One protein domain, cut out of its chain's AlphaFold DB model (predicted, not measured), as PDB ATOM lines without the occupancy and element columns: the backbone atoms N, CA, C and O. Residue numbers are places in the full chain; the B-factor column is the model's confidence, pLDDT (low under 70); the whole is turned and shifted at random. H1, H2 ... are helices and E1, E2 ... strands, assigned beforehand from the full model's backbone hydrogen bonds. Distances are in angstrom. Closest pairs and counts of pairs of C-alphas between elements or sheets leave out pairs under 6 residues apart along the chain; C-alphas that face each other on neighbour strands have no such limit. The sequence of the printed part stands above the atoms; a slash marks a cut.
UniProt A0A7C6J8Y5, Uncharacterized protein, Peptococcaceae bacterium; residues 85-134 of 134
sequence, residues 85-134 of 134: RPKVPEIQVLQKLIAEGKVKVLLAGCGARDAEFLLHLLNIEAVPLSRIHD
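This is residues 85 to 134 of the 134 residues of an uncharacterized protein of Peptococcaceae bacterium (UniProt A0A7C6J8Y5). The core of this small domain is a pair of very short parallel strands, E1 and E2, side by side, with helix H2 packed on them, mostly on E2. Helix H1 is set apart from H2 and E2 toward one end of the long axis, and the last printed residues lie toward the other end. The printed part has 50 residues, with two named helices and two named strands in the order H1, E1, H2, E2; the sheet of two strands has the order E1, E2 and is parallel, and the class is mixed, helices and strands. The whole is only just compact, close to loose, with a radius of gyration of the C-alphas of 11.5 A, and the C-alphas span 33 by 21 by 13 A, only just elongated.

Residues 89 to 99 form H1, and a tight link of 5 residues joins it to E1, residues 105 to 107. A tight link of 4 residues then leads to H2, residues 112 to 121, and another of 4 residues leads to E2, residues 126 to 128. E1, H2 and E2 are a strand-helix-strand unit, two parallel neighbour strands with a helix between them in the chain, and its crossover is right-handed. E1 and E2 are parallel at 30 degrees between their directions. The C-alphas of Leu 107 and Pro 128 face each other at 4.4 A. Across the pair, N 107 and O 127 are within hydrogen-bond range at 3.0 A, and so are N 127 and O 105 at 3.0 A. H2 and E2 have 7 pairs of C-alphas within 8 A, the closest being those of Glu 116 and Ala 126, 6.1 A apart. E1 and H2 have 2 such pairs, and their closest C-alphas, those of Leu 107 and Glu 116, are 7.3 A apart. H1 is apart from H2 and from E2. In H1 and H2 every O i to N i+4 pair is within hydrogen-bond range.

H1 begins at C-alpha 89, (25.339, 6.667, 41.085), and measures 15.4 A from first to last C-alpha. E1 measures 6.6 A from C-alpha 105 to C-alpha 107. H2 begins at C-alpha 112, (33.463, 25.639, 53.621), and measures 14.4 A. E2 measures 6.7 A and ends at C-alpha 128, (27.719, 26.546, 55.680).

The two C-alphas farthest apart are those of Lys 87 and Asp 134, at 35.4 A. The printed part runs from residue 85 to residue 134, the chain's last residue, and has no cut. The three links between the named elements are tight. The mean pLDDT of the printed part is 78.8, and it is under 70 at residues 85 to 87 and 129 to 134.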
ATOM      1  N   ARG A  85      26.855  14.791  31.985       53.44
ATOM      2  CA  ARG A  85      27.038  15.153  33.406       53.44
ATOM      3  C   ARG A  85      27.363  13.878  34.188       53.44
ATOM      4  O   ARG A  85      26.554  12.952  34.054       53.44
ATOM      5  N   PRO A  86      28.476  13.792  34.946       52.50
ATOM      6  CA  PRO A  86      28.912  12.545  35.560       52.50
ATOM      7  C   PRO A  86      27.744  11.911  36.313       52.50
ATOM      8  O   PRO A  86      27.339  12.378  37.377       52.50
ATOM      9  N   LYS A  87      27.131  10.878  35.722       56.72
ATOM     10  CA  LYS A  87      26.043  10.117  36.339       56.72
ATOM     11  C   LYS A  87      26.685   9.143  37.311       56.72
ATOM     12  O   LYS A  87      26.608   7.935  37.130       56.72
ATOM     13  N   VAL A  88      27.380   9.696  38.293       71.38
ATOM     14  CA  VAL A  88      27.966   8.950  39.394       71.38
ATOM     15  C   VAL A  88      26.778   8.499  40.253       71.38
ATOM     16  O   VAL A  88      26.046   9.364  40.753       71.38
ATOM     17  N   PRO A  89      26.498   7.185  40.355       74.31
ATOM     18  CA  PRO A  89      25.339   6.667  41.085       74.31
ATOM     19  C   PRO A  89      25.247   7.207  42.518       74.31
ATOM     20  O   PRO A  89      24.161   7.488  43.018       74.31
ATOM     21  N   GLU A  90      26.392   7.429  43.154       80.50
ATOM     22  CA  GLU A  90      26.538   7.937  44.514       80.50
ATOM     23  C   GLU A  90      25.987   9.362  44.659       80.50
ATOM     24  O   GLU A  90      25.283   9.656  45.627       80.50
ATOM     25  N   ILE A  91      26.231  10.236  43.673       82.56
ATOM     26  CA  ILE A  91      25.715  11.613  43.674       82.56
ATOM     27  C   ILE A  91      24.187  11.600  43.546       82.56
ATOM     28  O   ILE A  91      23.506  12.344  44.248       82.56
ATOM     29  N   GLN A  92      23.633  10.715  42.713       82.38
ATOM     30  CA  GLN A  92      22.179  10.587  42.541       82.38
ATOM     31  C   GLN A  92      21.492  10.068  43.808       82.38
ATOM     32  O   GLN A  92      20.422  10.553  44.182       82.38
ATOM     33  N   VAL A  93      22.108   9.099  44.491       87.12
ATOM     34  CA  VAL A  93      21.612   8.596  45.779       87.12
ATOM     35  C   VAL A  93      21.626   9.711  46.819       87.12
ATOM     36  O   VAL A  93      20.626   9.912  47.508       87.12
ATOM     37  N   LEU A  94      22.717  10.471  46.905       85.19
ATOM     38  CA  LEU A  94      22.827  11.574  47.854       85.19
ATOM     39  C   LEU A  94      21.790  12.674  47.575       85.19
ATOM     40  O   LEU A  94      21.095  13.097  48.494       85.19
ATOM     41  N   GLN A  95      21.614  13.070  46.312       85.94
ATOM     42  CA  GLN A  95      20.573  14.017  45.893       85.94
ATOM     43  C   GLN A  95      19.174  13.540  46.298       85.94
ATOM     44  O   GLN A  95      18.390  14.317  46.839       85.94
ATOM     45  N   LYS A  96      18.869  12.254  46.086       88.12
ATOM     46  CA  LYS A  96      17.585  11.660  46.476       88.12
ATOM     47  C   LYS A  96      17.370  11.712  47.989       88.12
ATOM     48  O   LYS A  96      16.293  12.095  48.432       88.12
ATOM     49  N   LEU A  97      18.381  11.371  48.783       88.19
ATOM     50  CA  LEU A  97      18.288  11.407  50.247       88.19
ATOM     51  C   LEU A  97      18.087  12.826  50.793       88.19
ATOM     52  O   LEU A  97      17.364  13.003  51.773       88.19
ATOM     53  N   ILE A  98      18.699  13.825  50.154       87.88
ATOM     54  CA  ILE A  98      18.526  15.238  50.509       87.88
ATOM     55  C   ILE A  98      17.129  15.726  50.112       87.88
ATOM     56  O   ILE A  98      16.450  16.342  50.929       87.88
ATOM     57  N   ALA A  99      16.655  15.391  48.907       85.50
ATOM     58  CA  ALA A  99      15.306  15.732  48.447       85.50
ATOM     59  C   ALA A  99      14.206  15.080  49.306       85.50
ATOM     60  O   ALA A  99      13.163  15.679  49.549       85.50
ATOM     61  N   GLU A 100      14.452  13.868  49.808       88.50
ATOM     62  CA  GLU A 100      13.582  13.176  50.768       88.50
ATOM     63  C   GLU A 100      13.695  13.736  52.201       88.50
ATOM     64  O   GLU A 100      13.015  13.246  53.102       88.50
ATOM     65  N   GLY A 101      14.563  14.728  52.442       85.81
ATOM     66  CA  GLY A 101      14.782  15.341  53.755       85.81
ATOM     67  C   GLY A 101      15.449  14.420  54.782       85.81
ATOM     68  O   GLY A 101      15.474  14.738  55.968       85.81
ATOM     69  N   LYS A 102      15.987  13.272  54.353       88.75
ATOM     70  CA  LYS A 102      16.627  12.274  55.227       88.75
ATOM     71  C   LYS A 102      18.044  12.669  55.628       88.75
ATOM     72  O   LYS A 102      18.547  12.195  56.643       88.75
ATOM     73  N   VAL A 103      18.696  13.492  54.811       86.62
ATOM     74  CA  VAL A 103      20.085  13.921  54.991       86.62
ATOM     75  C   VAL A 103      20.178  15.422  54.758       86.62
ATOM     76  O   VAL A 103      19.558  15.953  53.840       86.62
ATOM     77  N   LYS A 104      20.985  16.104  55.573       87.06
ATOM     78  CA  LYS A 104      21.322  17.518  55.408       87.06
ATOM     79  C   LYS A 104      22.840  17.660  55.426       87.06
ATOM     80  O   LYS A 104      23.493  17.087  56.296       87.06
ATOM     81  N   VAL A 105      23.401  18.397  54.470       87.06
ATOM     82  CA  VAL A 105      24.853  18.592  54.362       87.06
ATOM     83  C   VAL A 105      25.229  19.910  55.028       87.06
ATOM     84  O   VAL A 105      24.740  20.971  54.638       87.06
ATOM     85  N   LEU A 106      26.085  19.831  56.046       88.81
ATOM     86  CA  LEU A 106      26.597  20.981  56.787       88.81
ATOM     87  C   LEU A 106      28.086  21.149  56.505       88.81
ATOM     88  O   LEU A 106      28.847  20.188  56.612       88.81
ATOM     89  N   LEU A 107      28.496  22.366  56.154       87.44
ATOM     90  CA  LEU A 107      29.885  22.676  55.820       87.44
ATOM     91  C   LEU A 107      30.553  23.427  56.971       87.44
ATOM     92  O   LEU A 107      30.017  24.415  57.477       87.44
ATOM     93  N   ALA A 108      31.735  22.957  57.371       85.25
ATOM     94  CA  ALA A 108      32.518  23.487  58.481       85.25
ATOM     95  C   ALA A 108      33.980  23.716  58.065       85.25
ATOM     96  O   ALA A 108      34.498  23.021  57.192       85.25
ATOM     97  N   GLY A 109      34.658  24.655  58.728       85.31
ATOM     98  CA  GLY A 109      36.087  24.918  58.529       85.31
ATOM     99  C   GLY A 109      36.411  25.943  57.436       85.31
ATOM    100  O   GLY A 109      35.528  26.548  56.830       85.31
ATOM    101  N   CYS A 110      37.708  26.164  57.202       79.38
ATOM    102  CA  CYS A 110      38.217  27.214  56.310       79.38
ATOM    103  C   CYS A 110      37.870  27.001  54.825       79.38
ATOM    104  O   CYS A 110      37.734  27.979  54.098       79.38
ATOM    105  N   GLY A 111      37.658  25.754  54.393       82.06
ATOM    106  CA  GLY A 111      37.265  25.405  53.021       82.06
ATOM    107  C   GLY A 111      35.753  25.373  52.767       82.06
ATOM    108  O   GLY A 111      35.328  24.962  51.692       82.06
ATOM    109  N   ALA A 112      34.919  25.774  53.735       83.56
ATOM    110  CA  ALA A 112      33.463  25.639  53.621       83.56
ATOM    111  C   ALA A 112      32.868  26.410  52.427       83.56
ATOM    112  O   ALA A 112      31.908  25.942  51.824       83.56
ATOM    113  N   ARG A 113      33.448  27.561  52.060       79.44
ATOM    114  CA  ARG A 113      32.987  28.376  50.921       79.44
ATOM    115  C   ARG A 113      33.265  27.707  49.577       79.44
ATOM    116  O   ARG A 113      32.390  27.667  48.718       79.44
ATOM    117  N   ASP A 114      34.460  27.150  49.418       82.06
ATOM    118  CA  ASP A 114      34.833  26.440  48.193       82.06
ATOM    119  C   ASP A 114      34.010  25.154  48.055       82.06
ATOM    120  O   ASP A 114      33.509  24.838  46.976       82.06
ATOM    121  N   ALA A 115      33.783  24.451  49.169       84.19
ATOM    122  CA  ALA A 115      32.923  23.274  49.205       84.19
ATOM    123  C   ALA A 115      31.457  23.599  48.861       84.19
ATOM    124  O   ALA A 115      30.828  22.833  48.133       84.19
ATOM    125  N   GLU A 116      30.916  24.730  49.332       85.69
ATOM    126  CA  GLU A 116      29.563  25.198  48.984       85.69
ATOM    127  C   GLU A 116      29.429  25.384  47.469       85.69
ATOM    128  O   GLU A 116      28.495  24.867  46.858       85.69
ATOM    129  N   PHE A 117      30.405  26.051  46.848       82.50
ATOM    130  CA  PHE A 117      30.425  26.278  45.406       82.50
ATOM    131  C   PHE A 117      30.489  24.967  44.605       82.50
ATOM    132  O   PHE A 117      29.738  24.783  43.644       82.50
ATOM    133  N   LEU A 118      31.345  24.026  45.016       84.62
ATOM    134  CA  LEU A 118      31.487  22.732  44.342       84.62
ATOM    135  C   LEU A 118      30.228  21.865  44.467       84.62
ATOM    136  O   LEU A 118      29.813  21.238  43.493       84.62
ATOM    137  N   LEU A 119      29.590  21.841  45.639       86.62
ATOM    138  CA  LEU A 119      28.347  21.092  45.843       86.62
ATOM    139  C   LEU A 119      27.175  21.711  45.079       86.62
ATOM    140  O   LEU A 119      26.351  20.976  44.531       86.62
ATOM    141  N   HIS A 120      27.150  23.039  44.947       84.75
ATOM    142  CA  HIS A 120      26.165  23.725  44.118       84.75
ATOM    143  C   HIS A 120      26.268  23.314  42.642       84.75
ATOM    144  O   HIS A 120      25.251  23.032  42.008       84.75
ATOM    145  N   LEU A 121      27.488  23.172  42.110       83.62
ATOM    146  CA  LEU A 121      27.724  22.688  40.744       83.62
ATOM    147  C   LEU A 121      27.205  21.250  40.527       83.62
ATOM    148  O   LEU A 121      26.813  20.877  39.420       83.62
ATOM    149  N   LEU A 122      27.145  20.458  41.601       82.75
ATOM    150  CA  LEU A 122      26.577  19.108  41.628       82.75
ATOM    151  C   LEU A 122      25.078  19.077  41.982       82.75
ATOM    152  O   LEU A 122      24.519  17.994  42.161       82.75
ATOM    153  N   ASN A 123      24.408  20.229  42.065       82.94
ATOM    154  CA  ASN A 123      22.997  20.357  42.445       82.94
ATOM    155  C   ASN A 123      22.684  19.740  43.826       82.94
ATOM    156  O   ASN A 123      21.621  19.150  44.032       82.94
ATOM    157  N   ILE A 124      23.644  19.840  44.749       84.75
ATOM    158  CA  ILE A 124      23.528  19.431  46.148       84.75
ATOM    159  C   ILE A 124      23.421  20.693  47.000       84.75
ATOM    160  O   ILE A 124      24.318  21.536  47.001       84.75
ATOM    161  N   GLU A 125      22.326  20.812  47.744       80.38
ATOM    162  CA  GLU A 125      22.113  21.931  48.654       80.38
ATOM    163  C   GLU A 125      22.845  21.665  49.978       80.38
ATOM    164  O   GLU A 125      22.511  20.744  50.729       80.38
ATOM    165  N   ALA A 126      23.886  22.453  50.236       83.44
ATOM    166  CA  ALA A 126      24.707  22.366  51.434       83.44
ATOM    167  C   ALA A 126      24.734  23.716  52.144       83.44
ATOM    168  O   ALA A 126      24.845  24.762  51.508       83.44
ATOM    169  N   VAL A 127      24.626  23.693  53.473       79.25
ATOM    170  CA  VAL A 127      24.543  24.911  54.285       79.25
ATOM    171  C   VAL A 127      25.852  25.091  55.054       79.25
ATOM    172  O   VAL A 127      26.189  24.247  55.890       79.25
ATOM    173  N   PRO A 128      26.603  26.182  54.820       73.19
ATOM    174  CA  PRO A 128      27.719  26.546  55.680       73.19
ATOM    175  C   PRO A 128      27.231  26.849  57.094       73.19
ATOM    176  O   PRO A 128      26.281  27.610  57.277       73.19
ATOM    177  N   LEU A 129      27.920  26.325  58.110       66.81
ATOM    178  CA  LEU A 129      27.614  26.631  59.514       66.81
ATOM    179  C   LEU A 129      27.715  28.127  59.831       66.81
ATOM    180  O   LEU A 129      27.022  28.606  60.722       66.81
ATOM    181  N   SER A 130      28.494  28.890  59.058       61.91
ATOM    182  CA  SER A 130      28.547  30.351  59.172       61.91
ATOM    183  C   SER A 130      27.222  31.055  58.852       61.91
ATOM    184  O   SER A 130      27.101  32.228  59.168       61.91
ATOM    185  N   ARG A 131      26.247  30.376  58.225       60.06
ATOM    186  CA  ARG A 131      24.900  30.899  57.920       60.06
ATOM    187  C   ARG A 131      23.795  30.365  58.840       60.06
ATOM    188  O   ARG A 131      22.642  30.717  58.650       60.06
ATOM    189  N   ILE A 132      24.112  29.490  59.797       59.00
ATOM    190  CA  ILE A 132      23.111  28.900  60.713       59.00
ATOM    191  C   ILE A 132      22.931  29.760  61.984       59.00
ATOM    192  O   ILE A 132      22.031  29.506  62.778       59.00
ATOM    193  N   HIS A 133      23.761  30.793  62.163       52.97
ATOM    194  CA  HIS A 133      23.737  31.697  63.319       52.97
ATOM    195  C   HIS A 133      23.050  33.058  63.086       52.97
ATOM    196  O   HIS A 133      23.127  33.892  63.985       52.97
ATOM    197  N   ASP A 134      22.356  33.254  61.959       42.34
ATOM    198  CA  ASP A 134      21.505  34.433  61.711       42.34
ATOM    199  C   ASP A 134      20.011  34.076  61.788       42.34
ATOM    200  O   ASP A 134      19.607  33.071  61.153       42.34
TER     201      ASP A 134